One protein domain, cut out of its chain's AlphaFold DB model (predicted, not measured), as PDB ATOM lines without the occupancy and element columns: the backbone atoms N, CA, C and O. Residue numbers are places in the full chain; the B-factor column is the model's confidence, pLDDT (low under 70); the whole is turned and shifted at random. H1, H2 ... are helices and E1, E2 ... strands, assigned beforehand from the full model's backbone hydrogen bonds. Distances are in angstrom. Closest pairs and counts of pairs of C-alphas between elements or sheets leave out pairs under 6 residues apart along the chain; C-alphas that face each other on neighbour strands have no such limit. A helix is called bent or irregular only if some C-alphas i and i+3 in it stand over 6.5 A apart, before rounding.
ATOM      1  N   ALA A   2     150.026 134.208  68.673       36.25
ATOM      2  CA  ALA A   2     150.180 133.161  69.707       36.25
ATOM      3  C   ALA A   2     149.683 133.547  71.126       36.25
ATOM      4  O   ALA A   2     149.209 132.695  71.876       36.25
ATOM      5  N   CYS A   3     149.729 134.836  71.493       39.81
ATOM      6  CA  CYS A   3     149.343 135.310  72.833       39.81
ATOM      7  C   CYS A   3     147.830 135.178  73.122       39.81
ATOM      8  O   CYS A   3     147.419 135.076  74.279       39.81
ATOM      9  N   THR A   4     146.992 135.152  72.081       59.41
ATOM     10  CA  THR A   4     145.529 135.036  72.194       59.41
ATOM     11  C   THR A   4     145.086 133.607  72.527       59.41
ATOM     12  O   THR A   4     144.119 133.424  73.265       59.41
ATOM     13  N   THR A   5     145.820 132.593  72.052       72.56
ATOM     14  CA  THR A   5     145.482 131.173  72.244       72.56
ATOM     15  C   THR A   5     145.781 130.701  73.663       72.56
ATOM     16  O   THR A   5     144.925 130.078  74.285       72.56
ATOM     17  N   PHE A   6     146.949 131.055  74.217       80.00
ATOM     18  CA  PHE A   6     147.306 130.685  75.593       80.00
ATOM     19  C   PHE A   6     146.328 131.283  76.609       80.00
ATOM     20  O   PHE A   6     145.783 130.570  77.451       80.00
ATOM     21  N   ARG A   7     146.045 132.587  76.487       83.50
ATOM     22  CA  ARG A   7     145.107 133.288  77.372       83.50
ATOM     23  C   ARG A   7     143.722 132.644  77.339       83.50
ATOM     24  O   ARG A   7     143.156 132.364  78.391       83.50
ATOM     25  N   ARG A   8     143.202 132.366  76.141       83.00
ATOM     26  CA  ARG A   8     141.890 131.733  75.975       83.00
ATOM     27  C   ARG A   8     141.871 130.297  76.501       83.00
ATOM     28  O   ARG A   8     140.910 129.909  77.158       83.00
ATOM     29  N   GLY A   9     142.947 129.539  76.289       86.81
ATOM     30  CA  GLY A   9     143.123 128.204  76.863       86.81
ATOM     31  C   GLY A   9     143.073 128.218  78.393       86.81
ATOM     32  O   GLY A   9     142.340 127.433  78.988       86.81
ATOM     33  N   TYR A  10     143.773 129.164  79.028       88.31
ATOM     34  CA  TYR A  10     143.748 129.326  80.482       88.31
ATOM     35  C   TYR A  10     142.354 129.699  81.004       88.31
ATOM     36  O   TYR A  10     141.875 129.097  81.961       88.31
ATOM     37  N   MET A  11     141.678 130.660  80.366       90.38
ATOM     38  CA  MET A  11     140.319 131.072  80.745       90.38
ATOM     39  C   MET A  11     139.328 129.904  80.673       90.38
ATOM     40  O   MET A  11     138.566 129.679  81.612       90.38
ATOM     41  N   ASN A  12     139.393 129.113  79.597       90.00
ATOM     42  CA  ASN A  12     138.573 127.915  79.438       90.00
ATOM     43  C   ASN A  12     138.882 126.859  80.505       90.00
ATOM     44  O   ASN A  12     137.962 126.245  81.042       90.00
ATOM     45  N   LEU A  13     140.161 126.661  80.843       92.88
ATOM     46  CA  LEU A  13     140.564 125.737  81.901       92.88
ATOM     47  C   LEU A  13     140.042 126.183  83.273       92.88
ATOM     48  O   LEU A  13     139.484 125.367  84.003       92.88
ATOM     49  N   LEU A  14     140.176 127.470  83.606       94.69
ATOM     50  CA  LEU A  14     139.663 128.028  84.855       94.69
ATOM     51  C   LEU A  14     138.145 127.844  84.955       94.69
ATOM     52  O   LEU A  14     137.649 127.362  85.972       94.69
ATOM     53  N   PHE A  15     137.405 128.163  83.891       95.12
ATOM     54  CA  PHE A  15     135.956 127.975  83.887       95.12
ATOM     55  C   PHE A  15     135.562 126.494  83.976       95.12
ATOM     56  O   PHE A  15     134.628 126.155  84.696       95.12
ATOM     57  N   LYS A  16     136.310 125.589  83.331       94.94
ATOM     58  CA  LYS A  16     136.111 124.137  83.461       94.94
ATOM     59  C   LYS A  16     136.279 123.661  84.909       94.94
ATOM     60  O   LYS A  16     135.481 122.850  85.366       94.94
ATOM     61  N   GLN A  17     137.269 124.178  85.638       95.62
ATOM     62  CA  GLN A  17     137.465 123.859  87.059       95.62
ATOM     63  C   GLN A  17     136.319 124.392  87.929       95.62
ATOM     64  O   GLN A  17     135.847 123.689  88.821       95.62
ATOM     65  N   ILE A  18     135.831 125.605  87.651       96.31
ATOM     66  CA  ILE A  18     134.665 126.173  88.347       96.31
ATOM     67  C   ILE A  18     133.420 125.321  88.075       96.31
ATOM     68  O   ILE A  18     132.711 124.972  89.016       96.31
ATOM     69  N   LYS A  19     133.193 124.920  86.815       95.38
ATOM     70  CA  LYS A  19     132.118 123.994  86.419       95.38
ATOM     71  C   LYS A  19     132.192 122.693  87.219       95.38
ATOM     72  O   LYS A  19     131.199 122.317  87.826       95.38
ATOM     73  N   GLN A  20     133.365 122.059  87.284       94.38
ATOM     74  CA  GLN A  20     133.569 120.837  88.072       94.38
ATOM     75  C   GLN A  20     133.214 121.034  89.546       94.38
ATOM     76  O   GLN A  20     132.542 120.191  90.128       94.38
ATOM     77  N   ARG A  21     133.612 122.160  90.146       94.12
ATOM     78  CA  ARG A  21     133.313 122.433  91.553       94.12
ATOM     79  C   ARG A  21     131.831 122.734  91.800       94.12
ATOM     80  O   ARG A  21     131.304 122.378  92.846       94.12
ATOM     81  N   CYS A  22     131.135 123.312  90.822       93.62
ATOM     82  CA  CYS A  22     129.685 123.512  90.885       93.62
ATOM     83  C   CYS A  22     128.890 122.195  90.861       93.62
ATOM     84  O   CYS A  22     127.730 122.206  91.255       93.62
ATOM     85  N   TYR A  23     129.477 121.066  90.441       89.38
ATOM     86  CA  TYR A  23     128.789 119.763  90.460       89.38
ATOM     87  C   TYR A  23     128.489 119.268  91.878       89.38
ATOM     88  O   TYR A  23     127.671 118.376  92.071       89.38
ATOM     89  N   GLU A  24     129.127 119.860  92.884       88.12
ATOM     90  CA  GLU A  24     128.853 119.563  94.291       88.12
ATOM     91  C   GLU A  24     127.602 120.267  94.817       88.12
ATOM     92  O   GLU A  24     127.144 119.973  95.923       88.12
ATOM     93  N   ILE A  25     127.018 121.178  94.032       87.50
ATOM     94  CA  ILE A  25     125.725 121.782  94.335       87.50
ATOM     95  C   ILE A  25     124.654 120.718  94.075       87.50
ATOM     96  O   ILE A  25     124.250 120.499  92.939       87.50
ATOM     97  N   LYS A  26     124.202 120.052  95.141       77.12
ATOM     98  CA  LYS A  26     123.241 118.937  95.056       77.12
ATOM     99  C   LYS A  26     121.778 119.367  94.981       77.12
ATOM    100  O   LYS A  26     120.943 118.595  94.534       77.12
ATOM    101  N   ASP A  27     121.452 120.565  95.459       76.56
ATOM    102  CA  ASP A  27     120.066 121.018  95.562       76.56
ATOM    103  C   ASP A  27     119.955 122.524  95.318       76.56
ATOM    104  O   ASP A  27     120.661 123.325  95.931       76.56
ATOM    105  N   ILE A  28     119.038 122.897  94.425       82.88
ATOM    106  CA  ILE A  28     118.706 124.287  94.093       82.88
ATOM    107  C   ILE A  28     117.210 124.584  94.243       82.88
ATOM    108  O   ILE A  28     116.732 125.623  93.789       82.88
ATOM    109  N   ARG A  29     116.433 123.696  94.880       75.25
ATOM    110  CA  ARG A  29     114.986 123.881  95.098       75.25
ATOM    111  C   ARG A  29     114.685 125.156  95.880       75.25
ATOM    112  O   ARG A  29     113.684 125.822  95.629       75.25
ATOM    113  N   ASN A  30     115.587 125.549  96.777       76.81
ATOM    114  CA  ASN A  30     115.494 126.803  97.519       76.81
ATOM    115  C   ASN A  30     115.578 128.061  96.629       76.81
ATOM    116  O   ASN A  30     115.201 129.133  97.108       76.81
ATOM    117  N   LEU A  31     116.008 127.945  95.363       78.31
ATOM    118  CA  LEU A  31     116.014 129.019  94.362       78.31
ATOM    119  C   LEU A  31     114.658 129.205  93.662       78.31
ATOM    120  O   LEU A  31     114.468 130.207  92.964       78.31
ATOM    121  N   ILE A  32     113.706 128.275  93.818       76.69
ATOM    122  CA  ILE A  32     112.357 128.421  93.254       76.69
ATOM    123  C   ILE A  32     111.715 129.673  93.856       76.69
ATOM    124  O   ILE A  32     111.733 129.884  95.071       76.69
ATOM    125  N   THR A  33     111.175 130.536  92.994       68.69
ATOM    126  CA  THR A  33     110.482 131.740  93.457       68.69
ATOM    127  C   THR A  33     109.091 131.340  93.916       68.69
ATOM    128  O   THR A  33     108.320 130.772  93.149       68.69
ATOM    129  N   VAL A  34     108.762 131.687  95.154       67.19
ATOM    130  CA  VAL A  34     107.414 131.586  95.711       67.19
ATOM    131  C   VAL A  34     107.005 133.007  96.105       67.19
ATOM    132  O   VAL A  34     107.840 133.771  96.581       67.19
ATOM    133  N   ASN A  35     105.758 133.400  95.836       66.94
ATOM    134  CA  ASN A  35     105.181 134.684  96.269       66.94
ATOM    135  C   ASN A  35     105.943 135.965  95.848       66.94
ATOM    136  O   ASN A  35     105.898 136.969  96.549       66.94
ATOM    137  N   GLY A  36     106.633 135.964  94.700       63.75
ATOM    138  CA  GLY A  36     107.270 137.175  94.160       63.75
ATOM    139  C   GLY A  36     108.633 137.546  94.767       63.75
ATOM    140  O   GLY A  36     109.165 138.607  94.458       63.75
ATOM    141  N   GLU A  37     109.256 136.669  95.560       72.81
ATOM    142  CA  GLU A  37     110.573 136.889  96.193       72.81
ATOM    143  C   GLU A  37     111.788 136.805  95.237       72.81
ATOM    144  O   GLU A  37     112.894 136.435  95.643       72.81
ATOM    145  N   THR A  38     111.621 137.122  93.951       74.00
ATOM    146  CA  THR A  38     112.631 136.895  92.901       74.00
ATOM    147  C   THR A  38     114.009 137.454  93.265       74.00
ATOM    148  O   THR A  38     115.004 136.746  93.131       74.00
ATOM    149  N   GLN A  39     114.070 138.662  93.835       71.94
ATOM    150  CA  GLN A  39     115.336 139.293  94.234       71.94
ATOM    151  C   GLN A  39     116.084 138.518  95.332       71.94
ATOM    152  O   GLN A  39     117.313 138.452  95.322       71.94
ATOM    153  N   ASN A  40     115.368 137.918  96.289       78.06
ATOM    154  CA  ASN A  40     115.993 137.127  97.353       78.06
ATOM    155  C   ASN A  40     116.567 135.821  96.792       78.06
ATOM    156  O   ASN A  40     117.649 135.390  97.193       78.06
ATOM    157  N   LYS A  41     115.869 135.213  95.828       83.31
ATOM    158  CA  LYS A  41     116.315 133.982  95.165       83.31
ATOM    159  C   LYS A  41     117.502 134.219  94.231       83.31
ATOM    160  O   LYS A  41     118.423 133.406  94.212       83.31
ATOM    161  N   GLU A  42     117.539 135.354  93.534       79.94
ATOM    162  CA  GLU A  42     118.711 135.779  92.756       79.94
ATOM    163  C   GLU A  42     119.946 135.932  93.654       79.94
ATOM    164  O   GLU A  42     120.984 135.322  93.387       79.94
ATOM    165  N   LYS A  43     119.820 136.632  94.791       84.81
ATOM    166  CA  LYS A  43     120.911 136.756  95.776       84.81
ATOM    167  C   LYS A  43     121.411 135.400  96.276       84.81
ATOM    168  O   LYS A  43     122.612 135.232  96.476       84.81
ATOM    169  N   LEU A  44     120.511 134.433  96.458       88.31
ATOM    170  CA  LEU A  44     120.877 133.082  96.880       88.31
ATOM    171  C   LEU A  44     121.676 132.339  95.798       88.31
ATOM    172  O   LEU A  44     122.690 131.728  96.120       88.31
ATOM    173  N   SER A  45     121.287 132.450  94.522       91.19
ATOM    174  CA  SER A  45     122.058 131.859  93.415       91.19
ATOM    175  C   SER A  45     123.463 132.454  93.286       91.19
ATOM    176  O   SER A  45     124.433 131.717  93.116       91.19
ATOM    177  N   ILE A  46     123.598 133.772  93.462       92.56
ATOM    178  CA  ILE A  46     124.899 134.451  93.479       92.56
ATOM    179  C   ILE A  46     125.726 133.958  94.672       92.56
ATOM    180  O   ILE A  46     126.904 133.655  94.509       92.56
ATOM    181  N   LYS A  47     125.117 133.814  95.857       92.94
ATOM    182  CA  LYS A  47     125.801 133.284  97.045       92.94
ATOM    183  C   LYS A  47     126.353 131.871  96.816       92.94
ATOM    184  O   LYS A  47     127.501 131.633  97.163       92.94
ATOM    185  N   LEU A  48     125.596 130.973  96.181       94.06
ATOM    186  CA  LEU A  48     126.081 129.619  95.869       94.06
ATOM    187  C   LEU A  48     127.362 129.650  95.026       94.06
ATOM    188  O   LEU A  48     128.325 128.950  95.326       94.06
ATOM    189  N   ILE A  49     127.398 130.498  93.995       96.31
ATOM    190  CA  ILE A  49     128.598 130.650  93.163       96.31
ATOM    191  C   ILE A  49     129.724 131.328  93.937       96.31
ATOM    192  O   ILE A  49     130.873 130.915  93.812       96.31
ATOM    193  N   LYS A  50     129.415 132.307  94.788       96.44
ATOM    194  CA  LYS A  50     130.396 132.935  95.676       96.44
ATOM    195  C   LYS A  50     131.108 131.894  96.544       96.44
ATOM    196  O   LYS A  50     132.334 131.873  96.569       96.44
ATOM    197  N   ASP A  51     130.350 131.007  97.187       95.38
ATOM    198  CA  ASP A  51     130.886 129.962  98.066       95.38
ATOM    199  C   ASP A  51     131.786 128.979  97.283       95.38
ATOM    200  O   ASP A  51     132.838 128.569  97.777       95.38
ATOM    201  N   VAL A  52     131.442 128.670  96.023       96.56
ATOM    202  CA  VAL A  52     132.308 127.895  95.113       96.56
ATOM    203  C   VAL A  52     133.619 128.632  94.822       96.56
ATOM    204  O   VAL A  52     134.695 128.041  94.942       96.56
ATOM    205  N   LEU A  53     133.556 129.911  94.441       97.38
ATOM    206  CA  LEU A  53     134.745 130.702  94.108       97.38
ATOM    207  C   LEU A  53     135.673 130.878  95.321       97.38
ATOM    208  O   LEU A  53     136.892 130.739  95.183       97.38
ATOM    209  N   ASP A  54     135.097 131.125  96.498       96.62
ATOM    210  CA  ASP A  54     135.822 131.242  97.766       96.62
ATOM    211  C   ASP A  54     136.473 129.913  98.159       96.62
ATOM    212  O   ASP A  54     137.661 129.881  98.483       96.62
ATOM    213  N   GLY A  55     135.745 128.795  98.042       96.44
ATOM    214  CA  GLY A  55     136.276 127.454  98.298       96.44
ATOM    215  C   GLY A  55     137.415 127.057  97.353       96.44
ATOM    216  O   GLY A  55     138.272 126.251  97.707       96.44
ATOM    217  N   MET A  56     137.474 127.654  96.161       96.44
ATOM    218  CA  MET A  56     138.587 127.499  95.218       96.44
ATOM    219  C   MET A  56     139.747 128.479  95.469       96.44
ATOM    220  O   MET A  56     140.765 128.393  94.765       96.44
ATOM    221  N   ASN A  57     139.612 129.389  96.442       96.12
ATOM    222  CA  ASN A  57     140.527 130.490  96.744       96.12
ATOM    223  C   ASN A  57     140.797 131.391  95.521       96.12
ATOM    224  O   ASN A  57     141.944 131.725  95.199       96.12
ATOM    225  N   LEU A  58     139.739 131.720  94.773       96.62
ATOM    226  CA  LEU A  58     139.813 132.614  93.618       96.62
ATOM    227  C   LEU A  58     139.636 134.070  94.049       96.62
ATOM    228  O   LEU A  58     138.825 134.392  94.910       96.62
ATOM    229  N   LYS A  59     140.371 134.973  93.398       96.88
ATOM    230  CA  LYS A  59     140.232 136.419  93.602       96.88
ATOM    231  C   LYS A  59     139.247 136.984  92.588       96.88
ATOM    232  O   LYS A  59     139.348 136.662  91.406       96.88
ATOM    233  N   TYR A  60     138.339 137.849  93.031       96.75
ATOM    234  CA  TYR A  60     137.336 138.493  92.182       96.75
ATOM    235  C   TYR A  60     136.826 139.798  92.806       96.75
ATOM    236  O   TYR A  60     137.065 140.093  93.975       96.75
ATOM    237  N   THR A  61     136.109 140.590  92.012       95.50
ATOM    238  CA  THR A  61     135.307 141.723  92.484       95.50
ATOM    239  C   THR A  61     133.839 141.371  92.295       95.50
ATOM    240  O   THR A  61     133.395 141.204  91.158       95.50
ATOM    241  N   GLN A  62     133.093 141.247  93.391       92.31
ATOM    242  CA  GLN A  62     131.646 141.061  93.324       92.31
ATOM    243  C   GLN A  62     130.988 142.381  92.923       92.31
ATOM    244  O   GLN A  62     131.368 143.447  93.415       92.31
ATOM    245  N   ALA A  63     130.041 142.331  91.996       85.00
ATOM    246  CA  ALA A  63     129.385 143.539  91.540       85.00
ATOM    247  C   ALA A  63     128.326 144.040  92.528       85.00
ATOM    248  O   ALA A  63     127.672 143.271  93.232       85.00
ATOM    249  N   GLY A  64     128.166 145.364  92.567       76.00
ATOM    250  CA  GLY A  64     127.051 146.007  93.254       76.00
ATOM    251  C   GLY A  64     125.731 145.821  92.502       76.00
ATOM    252  O   GLY A  64     125.688 145.256  91.408       76.00
ATOM    253  N   SER A  65     124.649 146.346  93.078       69.69
ATOM    254  CA  SER A  65     123.323 146.307  92.452       69.69
ATOM    255  C   SER A  65     123.341 146.916  91.038       69.69
ATOM    256  O   SER A  65     124.054 147.887  90.783       69.69
ATOM    257  N   GLN A  66     122.534 146.354  90.128       63.91
ATOM    258  CA  GLN A  66     122.320 146.833  88.748       63.91
ATOM    259  C   GLN A  66     123.508 146.703  87.777       63.91
ATOM    260  O   GLN A  66     123.579 147.406  86.768       63.91
ATOM    261  N   GLN A  67     124.450 145.803  88.040       77.44
ATOM    262  CA  GLN A  67     125.579 145.529  87.152       77.44
ATOM    263  C   GLN A  67     125.378 144.197  86.413       77.44
ATOM    264  O   GLN A  67     124.875 143.247  86.989       77.44
ATOM    265  N   SER A  68     125.810 144.102  85.153       74.69
ATOM    266  CA  SER A  68     125.550 142.938  84.280       74.69
ATOM    267  C   SER A  68     126.522 141.756  84.404       74.69
ATOM    268  O   SER A  68     126.600 140.930  83.495       74.69
ATOM    269  N   LYS A  69     127.362 141.769  85.443       90.50
ATOM    270  CA  LYS A  69     128.391 140.753  85.705       90.50
ATOM    271  C   LYS A  69     128.505 140.587  87.210       90.50
ATOM    272  O   LYS A  69     129.147 141.444  87.822       90.50
ATOM    273  N   ASP A  70     127.934 139.535  87.774       94.00
ATOM    274  CA  ASP A  70     127.958 139.278  89.222       94.00
ATOM    275  C   ASP A  70     129.376 139.150  89.794       94.00
ATOM    276  O   ASP A  70     129.670 139.700  90.859       94.00
ATOM    277  N   PHE A  71     130.283 138.491  89.063       96.31
ATOM    278  CA  PHE A  71     131.679 138.315  89.463       96.31
ATOM    279  C   PHE A  71     132.627 138.778  88.364       96.31
ATOM    280  O   PHE A  71     132.631 138.270  87.241       96.31
ATOM    281  N   ARG A  72     133.473 139.753  88.696       95.06
ATOM    282  CA  ARG A  72     134.413 140.372  87.759       95.06
ATOM    283  C   ARG A  72     135.836 140.001  88.088       95.06
ATOM    284  O   ARG A  72     136.207 139.914  89.257       95.06
ATOM    285  N   ASN A  73     136.651 139.901  87.047       94.69
ATOM    286  CA  ASN A  73     138.070 139.608  87.171       94.69
ATOM    287  C   ASN A  73     138.338 138.368  88.049       94.69
ATOM    288  O   ASN A  73     139.202 138.413  88.917       94.69
ATOM    289  N   VAL A  74     137.600 137.276  87.846       96.00
ATOM    290  CA  VAL A  74     137.793 136.008  88.561       96.00
ATOM    291  C   VAL A  74     139.096 135.360  88.093       96.00
ATOM    292  O   VAL A  74     139.226 135.048  86.911       96.00
ATOM    293  N   HIS A  75     140.074 135.171  88.982       94.81
ATOM    294  CA  HIS A  75     141.392 134.629  88.624       94.81
ATOM    295  C   HIS A  75     142.103 133.907  89.776       94.81
ATOM    296  O   HIS A  75     141.819 134.129  90.955       94.81
ATOM    297  N   ARG A  76     143.108 133.096  89.412       90.06
ATOM    298  CA  ARG A  76     144.088 132.507  90.333       90.06
ATOM    299  C   ARG A  76     145.450 133.172  90.105       90.06
ATOM    300  O   ARG A  76     146.101 132.943  89.091       90.06
ATOM    301  N   GLY A  77     145.867 134.039  91.025       86.44
ATOM    302  CA  GLY A  77     147.187 134.688  91.009       86.44
ATOM    303  C   GLY A  77     147.346 135.843  90.009       86.44
ATOM    304  O   GLY A  77     147.651 136.956  90.429       86.44
ATOM    305  N   VAL A  78     147.109 135.614  88.709       86.62
ATOM    306  CA  VAL A  78     147.370 136.600  87.638       86.62
ATOM    307  C   VAL A  78     146.077 137.234  87.114       86.62
ATOM    308  O   VAL A  78     145.280 136.591  86.434       86.62
ATOM    309  N   LYS A  79     145.886 138.532  87.376       86.44
ATOM    310  CA  LYS A  79     144.659 139.271  87.019       86.44
ATOM    311  C   LYS A  79     144.397 139.369  85.510       86.44
ATOM    312  O   LYS A  79     143.246 139.368  85.100       86.44
ATOM    313  N   SER A  80     145.424 139.422  84.659       85.50
ATOM    314  CA  SER A  80     145.245 139.508  83.192       85.50
ATOM    315  C   SER A  80     144.642 138.239  82.566       85.50
ATOM    316  O   SER A  80     144.122 138.275  81.444       85.50
ATOM    317  N   LEU A  81     144.665 137.127  83.305       87.75
ATOM    318  CA  LEU A  81     144.083 135.840  82.928       87.75
ATOM    319  C   LEU A  81     142.692 135.620  83.544       87.75
ATOM    320  O   LEU A  81     142.234 134.487  83.664       87.75
ATOM    321  N   SER A  82     142.027 136.699  83.958       92.69
ATOM    322  CA  SER A  82     140.738 136.619  84.623       92.69
ATOM    323  C   SER A  82     139.559 136.422  83.681       92.69
ATOM    324  O   SER A  82     139.545 136.989  82.590       92.69
ATOM    325  N   ILE A  83     138.516 135.759  84.167       94.06
ATOM    326  CA  ILE A  83     137.210 135.668  83.504       94.06
ATOM    327  C   ILE A  83     136.170 136.539  84.218       94.06
ATOM    328  O   ILE A  83     136.338 136.887  85.387       94.06
ATOM    329  N   ASN A  84     135.081 136.883  83.533       95.81
ATOM    330  CA  ASN A  84     133.881 137.392  84.195       95.81
ATOM    331  C   ASN A  84     132.807 136.311  84.211       95.81
ATOM    332  O   ASN A  84     132.688 135.552  83.248       95.81
ATOM    333  N   ILE A  85     132.023 136.275  85.284       96.75
ATOM    334  CA  ILE A  85     130.911 135.346  85.449       96.75
ATOM    335  C   ILE A  85     129.639 136.145  85.704       96.75
ATOM    336  O   ILE A  85     129.630 137.060  86.529       96.75
ATOM    337  N   GLU A  86     128.581 135.780  84.992       96.31
ATOM    338  CA  GLU A  86     127.214 136.226  85.244       96.31
ATOM    339  C   GLU A  86     126.371 135.020  85.658       96.31
ATOM    340  O   GLU A  86     126.367 133.983  84.985       96.31
ATOM    341  N   VAL A  87     125.655 135.152  86.768       95.25
ATOM    342  CA  VAL A  87     124.770 134.124  87.298       95.25
ATOM    343  C   VAL A  87     123.344 134.472  86.907       95.25
ATOM    344  O   VAL A  87     122.855 135.575  87.130       95.25
ATOM    345  N   LYS A  88     122.639 133.516  86.307       94.06
ATOM    346  CA  LYS A  88     121.210 133.659  86.014       94.06
ATOM    347  C   LYS A  88     120.430 132.586  86.742       94.06
ATOM    348  O   LYS A  88     120.896 131.464  86.904       94.06
ATOM    349  N   LYS A  89     119.205 132.920  87.126       92.25
ATOM    350  CA  LYS A  89     118.231 131.968  87.647       92.25
ATOM    351  C   LYS A  89     116.948 132.089  86.844       92.25
ATOM    352  O   LYS A  89     116.485 133.194  86.582       92.25
ATOM    353  N   THR A  90     116.373 130.959  86.460       90.94
ATOM    354  CA  THR A  90     115.115 130.927  85.716       90.94
ATOM    355  C   THR A  90     114.355 129.631  85.992       90.94
ATOM    356  O   THR A  90     114.945 128.576  86.197       90.94
ATOM    357  N   ASP A  91     113.031 129.714  86.011       87.12
ATOM    358  CA  ASP A  91     112.100 128.579  85.935       87.12
ATOM    359  C   ASP A  91     111.467 128.461  84.531       87.12
ATOM    360  O   ASP A  91     110.687 127.552  84.233       87.12
ATOM    361  N   ASN A  92     111.824 129.386  83.638       89.12
ATOM    362  CA  ASN A  92     111.359 129.463  82.268       89.12
ATOM    363  C   ASN A  92     112.498 129.170  81.284       89.12
ATOM    364  O   ASN A  92     113.682 129.267  81.602       89.12
ATOM    365  N   LYS A  93     112.114 128.833  80.057       91.88
ATOM    366  CA  LYS A  93     113.025 128.582  78.939       91.88
ATOM    367  C   LYS A  93     113.614 129.864  78.356       91.88
ATOM    368  O   LYS A  93     114.603 129.801  77.650       91.88
ATOM    369  N   ILE A  94     113.028 131.023  78.654       95.06
ATOM    370  CA  ILE A  94     113.523 132.315  78.177       95.06
ATOM    371  C   ILE A  94     114.363 132.985  79.259       95.06
ATOM    372  O   ILE A  94     113.886 133.180  80.377       95.06
ATOM    373  N   ILE A  95     115.577 133.396  78.900       94.75
ATOM    374  CA  ILE A  95     116.460 134.203  79.750       94.75
ATOM    375  C   ILE A  95     116.616 135.590  79.149       94.75
ATOM    376  O   ILE A  95     116.700 135.732  77.932       94.75
ATOM    377  N   TYR A  96     116.685 136.596  80.017       94.06
ATOM    378  CA  TYR A  96     116.861 137.996  79.652       94.06
ATOM    379  C   TYR A  96     118.277 138.483  79.976       94.06
ATOM    380  O   TYR A  96     118.816 138.230  81.058       94.06
ATOM    381  N   PHE A  97     118.843 139.259  79.059       93.69
ATOM    382  CA  PHE A  97     120.094 139.990  79.223       93.69
ATOM    383  C   PHE A  97     119.813 141.472  78.967       93.69
ATOM    384  O   PHE A  97     119.853 141.963  77.837       93.69
ATOM    385  N   ASN A  98     119.452 142.185  80.032       90.62
ATOM    386  CA  ASN A  98     119.196 143.619  79.958       90.62
ATOM    387  C   ASN A  98     120.515 144.376  79.806       90.62
ATOM    388  O   ASN A  98     121.496 144.061  80.482       90.62
ATOM    389  N   ASP A  99     120.532 145.372  78.917       87.62
ATOM    390  CA  ASP A  99     121.618 146.342  78.712       87.62
ATOM    391  C   ASP A  99     122.967 145.789  78.236       87.62
ATOM    392  O   ASP A  99     123.828 146.552  77.800       87.62
ATOM    393  N   THR A 100     123.180 144.478  78.317       90.06
ATOM    394  CA  THR A 100     124.444 143.816  78.004       90.06
ATOM    395  C   THR A 100     124.183 142.641  77.082       90.06
ATOM    396  O   THR A 100     123.633 141.624  77.497       90.06
ATOM    397  N   LEU A 101     124.624 142.780  75.832       94.31
ATOM    398  CA  LEU A 101     124.742 141.658  74.909       94.31
ATOM    399  C   LEU A 101     125.787 140.667  75.466       94.31
ATOM    400  O   LEU A 101     126.876 141.122  75.845       94.31
ATOM    401  N   PRO A 102     125.501 139.352  75.524       95.19
ATOM    402  CA  PRO A 102     126.510 138.347  75.845       95.19
ATOM    403  C   PRO A 102     127.756 138.464  74.954       95.19
ATOM    404  O   PRO A 102     127.718 139.029  73.867       95.19
ATOM    405  N   SER A 103     128.905 137.991  75.430       93.12
ATOM    406  CA  SER A 103     130.166 138.094  74.680       93.12
ATOM    407  C   SER A 103     131.166 137.034  75.124       93.12
ATOM    408  O   SER A 103     130.964 136.371  76.141       93.12
ATOM    409  N   CYS A 104     132.270 136.900  74.390       91.25
ATOM    410  CA  CYS A 104     133.338 135.957  74.724       91.25
ATOM    411  C   CYS A 104     133.979 136.199  76.104       91.25
ATOM    412  O   CYS A 104     134.520 135.262  76.688       91.25
ATOM    413  N   ASP A 105     133.873 137.416  76.644       90.12
ATOM    414  CA  ASP A 105     134.471 137.821  77.923       90.12
ATOM    415  C   ASP A 105     133.608 137.484  79.152       90.12
ATOM    416  O   ASP A 105     133.989 137.810  80.284       90.12
ATOM    417  N   ILE A 106     132.428 136.890  78.946       93.62
ATOM    418  CA  ILE A 106     131.463 136.567  80.000       93.62
ATOM    419  C   ILE A 106     131.119 135.088  79.912       93.62
ATOM    420  O   ILE A 106     130.654 134.606  78.881       93.62
ATOM    421  N   TYR A 107     131.315 134.375  81.011       96.88
ATOM    422  CA  TYR A 107     130.790 133.031  81.185       96.88
ATOM    423  C   TYR A 107     129.507 133.088  82.005       96.88
ATOM    424  O   TYR A 107     129.408 133.839  82.972       96.88
ATOM    425  N   TYR A 108     128.524 132.291  81.614       97.19
ATOM    426  CA  TYR A 108     127.232 132.219  82.272       97.19
ATOM    427  C   TYR A 108     127.125 130.923  83.061       97.19
ATOM    428  O   TYR A 108     127.439 129.845  82.546       97.19
ATOM    429  N   ILE A 109     126.654 131.047  84.301       97.50
ATOM    430  CA  ILE A 109     126.178 129.923  85.106       97.50
ATOM    431  C   ILE A 109     124.687 130.145  85.329       97.50
ATOM    432  O   ILE A 109     124.278 131.101  85.988       97.50
ATOM    433  N   ILE A 110     123.865 129.295  84.725       96.62
ATOM    434  CA  ILE A 110     122.412 129.436  84.734       96.62
ATOM    435  C   ILE A 110     121.822 128.323  85.598       96.62
ATOM    436  O   ILE A 110     121.941 127.145  85.271       96.62
ATOM    437  N   PHE A 111     121.127 128.704  86.660       95.75
ATOM    438  CA  PHE A 111     120.297 127.812  87.456       95.75
ATOM    439  C   PHE A 111     118.897 127.723  86.847       95.75
ATOM    440  O   PHE A 111     118.082 128.640  86.997       95.75
ATOM    441  N   TYR A 112     118.616 126.612  86.168       94.25
ATOM    442  CA  TYR A 112     117.274 126.259  85.728       94.25
ATOM    443  C   TYR A 112     116.586 125.467  86.841       94.25
ATOM    444  O   TYR A 112     116.972 124.340  87.132       94.25
ATOM    445  N   THR A 113     115.568 126.029  87.490       90.94
ATOM    446  CA  THR A 113     114.963 125.405  88.685       90.94
ATOM    447  C   THR A 113     113.972 124.284  88.376       90.94
ATOM    448  O   THR A 113     113.275 123.817  89.276       90.94
ATOM    449  N   GLY A 114     113.888 123.857  87.118       87.88
ATOM    450  CA  GLY A 114     112.920 122.867  86.674       87.88
ATOM    451  C   GLY A 114     111.540 123.464  86.405       87.88
ATOM    452  O   GLY A 114     111.228 124.595  86.791       87.88
ATOM    453  N   LYS A 115     110.693 122.680  85.738       85.19
ATOM    454  CA  LYS A 115     109.294 123.029  85.479       85.19
ATOM    455  C   LYS A 115     108.415 121.796  85.599       85.19
ATOM    456  O   LYS A 115     108.593 120.844  84.845       85.19
ATOM    457  N   LYS A 116     107.447 121.857  86.518       81.19
ATOM    458  CA  LYS A 116     106.412 120.830  86.689       81.19
ATOM    459  C   LYS A 116     105.165 121.183  85.882       81.19
ATOM    460  O   LYS A 116     104.639 122.296  85.989       81.19
ATOM    461  N   PHE A 117     104.670 120.245  85.085       77.62
ATOM    462  CA  PHE A 117     103.486 120.402  84.249       77.62
ATOM    463  C   PHE A 117     102.293 119.682  84.878       77.62
ATOM    464  O   PHE A 117     102.198 118.459  84.870       77.62
ATOM    465  N   LYS A 118     101.307 120.463  85.341       70.38
ATOM    466  CA  LYS A 118     100.123 119.972  86.078       70.38
ATOM    467  C   LYS A 118      99.331 118.847  85.393       70.38
ATOM    468  O   LYS A 118      98.610 118.132  86.073       70.38
ATOM    469  N   ARG A 119      99.391 118.731  84.062       72.06
ATOM    470  CA  ARG A 119      98.574 117.789  83.267       72.06
ATOM    471  C   ARG A 119      99.389 116.725  82.531       72.06
ATOM    472  O   ARG A 119      98.808 115.844  81.911       72.06
ATOM    473  N   ALA A 120     100.715 116.824  82.552       68.75
ATOM    474  CA  ALA A 120     101.591 115.932  81.807       68.75
ATOM    475  C   ALA A 120     102.939 115.850  82.521       68.75
ATOM    476  O   ALA A 120     103.929 116.387  82.037       68.75
ATOM    477  N   THR A 121     102.959 115.176  83.668       68.69
ATOM    478  CA  THR A 121     104.160 114.975  84.497       68.69
ATOM    479  C   THR A 121     105.313 114.323  83.729       68.69
ATOM    480  O   THR A 121     106.472 114.582  84.017       68.69
ATOM    481  N   LYS A 122     105.017 113.556  82.669       69.31
ATOM    482  CA  LYS A 122     106.020 113.037  81.719       69.31
ATOM    483  C   LYS A 122     106.841 114.119  80.999       69.31
ATOM    484  O   LYS A 122     107.878 113.808  80.430       69.31
ATOM    485  N   ASN A 123     106.359 115.360  80.986       76.81
ATOM    486  CA  ASN A 123     107.034 116.507  80.382       76.81
ATOM    487  C   ASN A 123     107.767 117.360  81.425       76.81
ATOM    488  O   ASN A 123     108.255 118.437  81.079       76.81
ATOM    489  N   ASP A 124     107.798 116.932  82.690       84.75
ATOM    490  CA  ASP A 124     108.513 117.644  83.740       84.75
ATOM    491  C   ASP A 124     109.988 117.749  83.370       84.75
ATOM    492  O   ASP A 124     110.635 116.781  82.967       84.75
ATOM    493  N   VAL A 125     110.520 118.959  83.497       87.50
ATOM    494  CA  VAL A 125     111.940 119.204  83.279       87.50
ATOM    495  C   VAL A 125     112.591 119.326  84.642       87.50
ATOM    496  O   VAL A 125     112.205 120.188  85.437       87.50
ATOM    497  N   GLN A 126     113.569 118.462  84.897       90.06
ATOM    498  CA  GLN A 126     114.329 118.453  86.142       90.06
ATOM    499  C   GLN A 126     115.152 119.739  86.311       90.06
ATOM    500  O   GLN A 126     115.492 120.378  85.307       90.06
ATOM    501  N   PRO A 127     115.480 120.144  87.552       92.38
ATOM    502  CA  PRO A 127     116.411 121.235  87.800       92.38
ATOM    503  C   PRO A 127     117.795 120.940  87.212       92.38
ATOM    504  O   PRO A 127     118.276 119.810  87.269       92.38
ATOM    505  N   GLN A 128     118.444 121.955  86.640       94.19
ATOM    506  CA  GLN A 128     119.748 121.815  85.988       94.19
ATOM    507  C   GLN A 128     120.614 123.054  86.214       94.19
ATOM    508  O   GLN A 128     120.105 124.168  86.357       94.19
ATOM    509  N   ILE A 129     121.931 122.864  86.178       96.06
ATOM    510  CA  ILE A 129     122.906 123.955  86.096       96.06
ATOM    511  C   ILE A 129     123.506 123.946  84.692       96.06
ATOM    512  O   ILE A 129     124.063 122.938  84.264       96.06
ATOM    513  N   ILE A 130     123.393 125.060  83.975       97.25
ATOM    514  CA  ILE A 130     123.894 125.211  82.605       97.25
ATOM    515  C   ILE A 130     125.119 126.124  82.618       97.25
ATOM    516  O   ILE A 130     125.110 127.192  83.233       97.25
ATOM    517  N   PHE A 131     126.163 125.710  81.906       97.81
ATOM    518  CA  PHE A 131     127.439 126.407  81.795       97.81
ATOM    519  C   PHE A 131     127.722 126.732  80.333       97.81
ATOM    520  O   PHE A 131     127.893 125.823  79.519       97.81
ATOM    521  N   ILE A 132     127.816 128.015  79.994       96.75
ATOM    522  CA  ILE A 132     128.024 128.437  78.606       96.75
ATOM    523  C   ILE A 132     128.819 129.740  78.519       96.75
ATOM    524  O   ILE A 132     128.696 130.619  79.371       96.75
ATOM    525  N   ASN A 133     129.662 129.876  77.495       96.44
ATOM    526  CA  ASN A 133     130.317 131.146  77.198       96.44
ATOM    527  C   ASN A 133     129.361 132.064  76.422       96.44
ATOM    528  O   ASN A 133     128.607 131.611  75.566       96.44
ATOM    529  N   GLY A 134     129.412 133.368  76.682       95.69
ATOM    530  CA  GLY A 134     128.522 134.328  76.040       95.69
ATOM    531  C   GLY A 134     128.654 134.388  74.521       95.69
ATOM    532  O   GLY A 134     127.668 134.691  73.867       95.69
ATOM    533  N   TYR A 135     129.821 134.066  73.951       95.44
ATOM    534  CA  TYR A 135     129.967 133.925  72.501       95.44
ATOM    535  C   TYR A 135     129.148 132.751  71.963       95.44
ATOM    536  O   TYR A 135     128.447 132.908  70.972       95.44
ATOM    537  N   ASP A 136     129.183 131.598  72.636       95.88
ATOM    538  CA  ASP A 136     128.428 130.416  72.211       95.88
ATOM    539  C   ASP A 136     126.913 130.625  72.280       95.88
ATOM    540  O   ASP A 136     126.197 130.011  71.500       95.88
ATOM    541  N   LEU A 137     126.438 131.520  73.153       95.38
ATOM    542  CA  LEU A 137     125.027 131.915  73.218       95.38
ATOM    543  C   LEU A 137     124.556 132.741  72.016       95.38
ATOM    544  O   LEU A 137     123.359 132.761  71.748       95.38
ATOM    545  N   ILE A 138     125.454 133.486  71.365       96.38
ATOM    546  CA  ILE A 138     125.078 134.483  70.348       96.38
ATOM    547  C   ILE A 138     125.632 134.183  68.964       96.38
ATOM    548  O   ILE A 138     125.280 134.889  68.030       96.38
ATOM    549  N   LYS A 139     126.545 133.216  68.829       95.62
ATOM    550  CA  LYS A 139     127.320 132.995  67.599       95.62
ATOM    551  C   LYS A 139     126.447 132.769  66.366       95.62
ATOM    552  O   LYS A 139     126.809 133.262  65.305       95.62
ATOM    553  N   ASP A 140     125.309 132.098  66.530       96.19
ATOM    554  CA  ASP A 140     124.409 131.766  65.422       96.19
ATOM    555  C   ASP A 140     123.616 132.997  64.940       96.19
ATOM    556  O   ASP A 140     123.305 133.102  63.760       96.19
ATOM    557  N   TYR A 182     118.014 141.879  75.378       95.56
ATOM    558  CA  TYR A 182     118.251 140.643  74.645       95.56
ATOM    559  C   TYR A 182     117.571 139.493  75.376       95.56
ATOM    560  O   TYR A 182     117.516 139.481  76.608       95.56
ATOM    561  N   LYS A 183     117.067 138.513  74.632       95.75
ATOM    562  CA  LYS A 183     116.522 137.284  75.205       95.75
ATOM    563  C   LYS A 183     116.868 136.090  74.334       95.75
ATOM    564  O   LYS A 183     116.964 136.236  73.122       95.75
ATOM    565  N   THR A 184     117.031 134.929  74.952       95.88
ATOM    566  CA  THR A 184     117.279 133.666  74.243       95.88
ATOM    567  C   THR A 184     116.423 132.552  74.835       95.88
ATOM    568  O   THR A 184     116.102 132.595  76.028       95.88
ATOM    569  N   ASP A 185     116.044 131.585  74.001       96.25
ATOM    570  CA  ASP A 185     115.424 130.334  74.432       96.25
ATOM    571  C   ASP A 185     116.520 129.305  74.715       96.25
ATOM    572  O   ASP A 185     117.235 128.889  73.814       96.25
ATOM    573  N   ILE A 186     116.648 128.883  75.971       96.06
ATOM    574  CA  ILE A 186     117.660 127.922  76.419       96.06
ATOM    575  C   ILE A 186     117.219 126.461  76.291       96.06
ATOM    576  O   ILE A 186     117.892 125.583  76.822       96.06
ATOM    577  N   THR A 187     116.106 126.159  75.616       94.94
ATOM    578  CA  THR A 187     115.616 124.776  75.466       94.94
ATOM    579  C   THR A 187     116.683 123.857  74.875       94.94
ATOM    580  O   THR A 187     116.814 122.727  75.333       94.94
ATOM    581  N   TYR A 188     117.476 124.345  73.917       94.69
ATOM    582  CA  TYR A 188     118.553 123.575  73.284       94.69
ATOM    583  C   TYR A 188     119.737 123.271  74.221       94.69
ATOM    584  O   TYR A 188     120.565 122.423  73.903       94.69
ATOM    585  N   LEU A 189     119.820 123.950  75.370       96.38
ATOM    586  CA  LEU A 189     120.845 123.734  76.394       96.38
ATOM    587  C   LEU A 189     120.383 122.797  77.512       96.38
ATOM    588  O   LEU A 189     121.187 122.420  78.358       96.38
ATOM    589  N   LEU A 190     119.096 122.455  77.570       94.38
ATOM    590  CA  LEU A 190     118.577 121.528  78.571       94.38
ATOM    591  C   LEU A 190     118.935 120.097  78.170       94.38
ATOM    592  O   LEU A 190     118.698 119.696  77.033       94.38
ATOM    593  N   ASN A 191     119.457 119.314  79.116       93.31
ATOM    594  CA  ASN A 191     119.942 117.946  78.894       93.31
ATOM    595  C   ASN A 191     121.051 117.833  77.827       93.31
ATOM    596  O   ASN A 191     121.218 116.781  77.212       93.31
ATOM    597  N   SER A 192     121.803 118.909  77.591       94.62
ATOM    598  CA  SER A 192     122.966 118.920  76.704       94.62
ATOM    599  C   SER A 192     124.276 118.785  77.494       94.62
ATOM    600  O   SER A 192     124.287 118.844  78.725       94.62
ATOM    601  N   GLU A 193     125.414 118.690  76.801       93.75
ATOM    602  CA  GLU A 193     126.763 118.690  77.406       93.75
ATOM    603  C   GLU A 193     127.088 119.968  78.218       93.75
ATOM    604  O   GLU A 193     127.985 119.998  79.077       93.75
ATOM    605  N   GLN A 194     126.360 121.055  77.945       94.19
ATOM    606  CA  GLN A 194     126.455 122.316  78.673       94.19
ATOM    607  C   GLN A 194     125.729 122.248  80.021       94.19
ATOM    608  O   GLN A 194     126.031 123.062  80.895       94.19
ATOM    609  N   SER A 195     124.829 121.283  80.215       94.38
ATOM    610  CA  SER A 195     124.004 121.139  81.413       94.38
ATOM    611  C   SER A 195     124.461 120.014  82.337       94.38
ATOM    612  O   SER A 195     125.058 119.027  81.910       94.38
ATOM    613  N   VAL A 196     124.144 120.167  83.618       93.12
ATOM    614  CA  VAL A 196     124.148 119.087  84.602       93.12
ATOM    615  C   VAL A 196     122.781 119.035  85.250       93.12
ATOM    616  O   VAL A 196     122.352 120.009  85.870       93.12
ATOM    617  N   VAL A 197     122.109 117.899  85.086       91.06
ATOM    618  CA  VAL A 197     120.840 117.610  85.749       91.06
ATOM    619  C   VAL A 197     121.116 117.327  87.218       91.06
ATOM    620  O   VAL A 197     122.003 116.546  87.550       91.06
ATOM    621  N   LEU A 198     120.366 117.986  88.093       86.62
ATOM    622  CA  LEU A 198     120.418 117.733  89.522       86.62
ATOM    623  C   LEU A 198     119.388 116.652  89.830       86.62
ATOM    624  O   LEU A 198     118.187 116.879  89.676       86.62
TER     625      LEU A 198
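AT A GLANCE: This is residues 2 to 140 and 182 to 198 of the 211 residues of an uncharacterized protein of viral metagenome (UniProt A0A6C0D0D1). A twisted, curled six-strand sheet has two long helices, H1 and H2, over one face, set almost at right angles to each other where they meet. The short helix H3 and the small two-strand sheet E4 E7 are on the side away from H2, and the first end of H1 and the loop between E5 and E6 reach out to make the long axis. The printed part has 156 residues, in the order H1 H2 E1 E2 E3 E4 E5 E6 H3 E7 E8; the larger sheet is mixed, in the order E1 E2 E3 E5 E6 E8, and E4 E7 is antiparallel. The class is mixed, helices and strands; the whole is compact, with a radius of gyration of the C-alphas of 15.7 A, and elongated, spanning 55 by 32 by 31 A.

HOW THE PARTS SIT: Start with E3, residues 83 to 90, and E5, residues 106 to 112, which are parallel at 23 degrees; N 88 and O 109 are 2.9 A apart. E1, residues 59 to 62, and E2, residues 71 to 75, make with E3 a meander, each strand the antiparallel neighbour of the one before; look at N 61 and O 72, 2.8 A, and N 83 and O 74, 2.9 A. On the other side of E5, E6, residues 128 to 133, forms a hairpin with it, with N 110 and O 130 at 2.9 A. Edge strand E8, residues 195 to 197, is antiparallel to E6, with N 196 and O 129 at 2.8 A. H1, residues 2 to 22, and H2, residues 38 to 55, are on one face of this sheet, giving two layers, helices over a sheet. H2 has a height over the sheet of 7.0 A and runs along the strands, at 9 degrees to E2 on the local plane; the closest C-alphas of H2 and E3 are those of Ile 46 and Val 87, 6.2 A. H1 touches H2 with its residues 18 to 22 alone, closest at the C-alphas of Arg 21 and Val 52, 6.6 A, and they are only just about perpendicular, at 70.0 degrees. H3, residues 134 to 140, only grazes the sheet with residues 134 to 137. E4, residues 94 to 98, is antiparallel to E7, residues 182 to 185, with N 97 and O 182 at 2.8 A; E7 is apart from E3. In H2 every O i to N i+4 pair is within hydrogen-bond range, in H1 15 of 17, and in H3 1 of 3, beside 2 of 4 O i to N i+3 pairs.

IN THESE COORDINATES: Find C-alpha 2 at (150.180, 133.161, 69.707); from there H1 runs 31.0 A to C-alpha 22. H2 measures 26.0 A, E3 22.7 A, E5 18.4 A and E6 16.6 A. H3 is irregular, with C-alphas 137 and 140 7.8 A apart. E8 ends at C-alpha 197, (120.840, 117.610, 85.749).

THE WHOLE: The C-alphas farthest apart are those of Ala 2 and Arg 119, 55.5 A. Residues 141 to 181 are not printed, and C-alphas 140 and 182 are 14.2 A apart across this cut. The links H1 to H2 and E5 to E6 are long, 15 residues each. The pLDDT of the model is under 70 at residues 2 to 4, 33 to 36, 65 to 66 and 120 to 122.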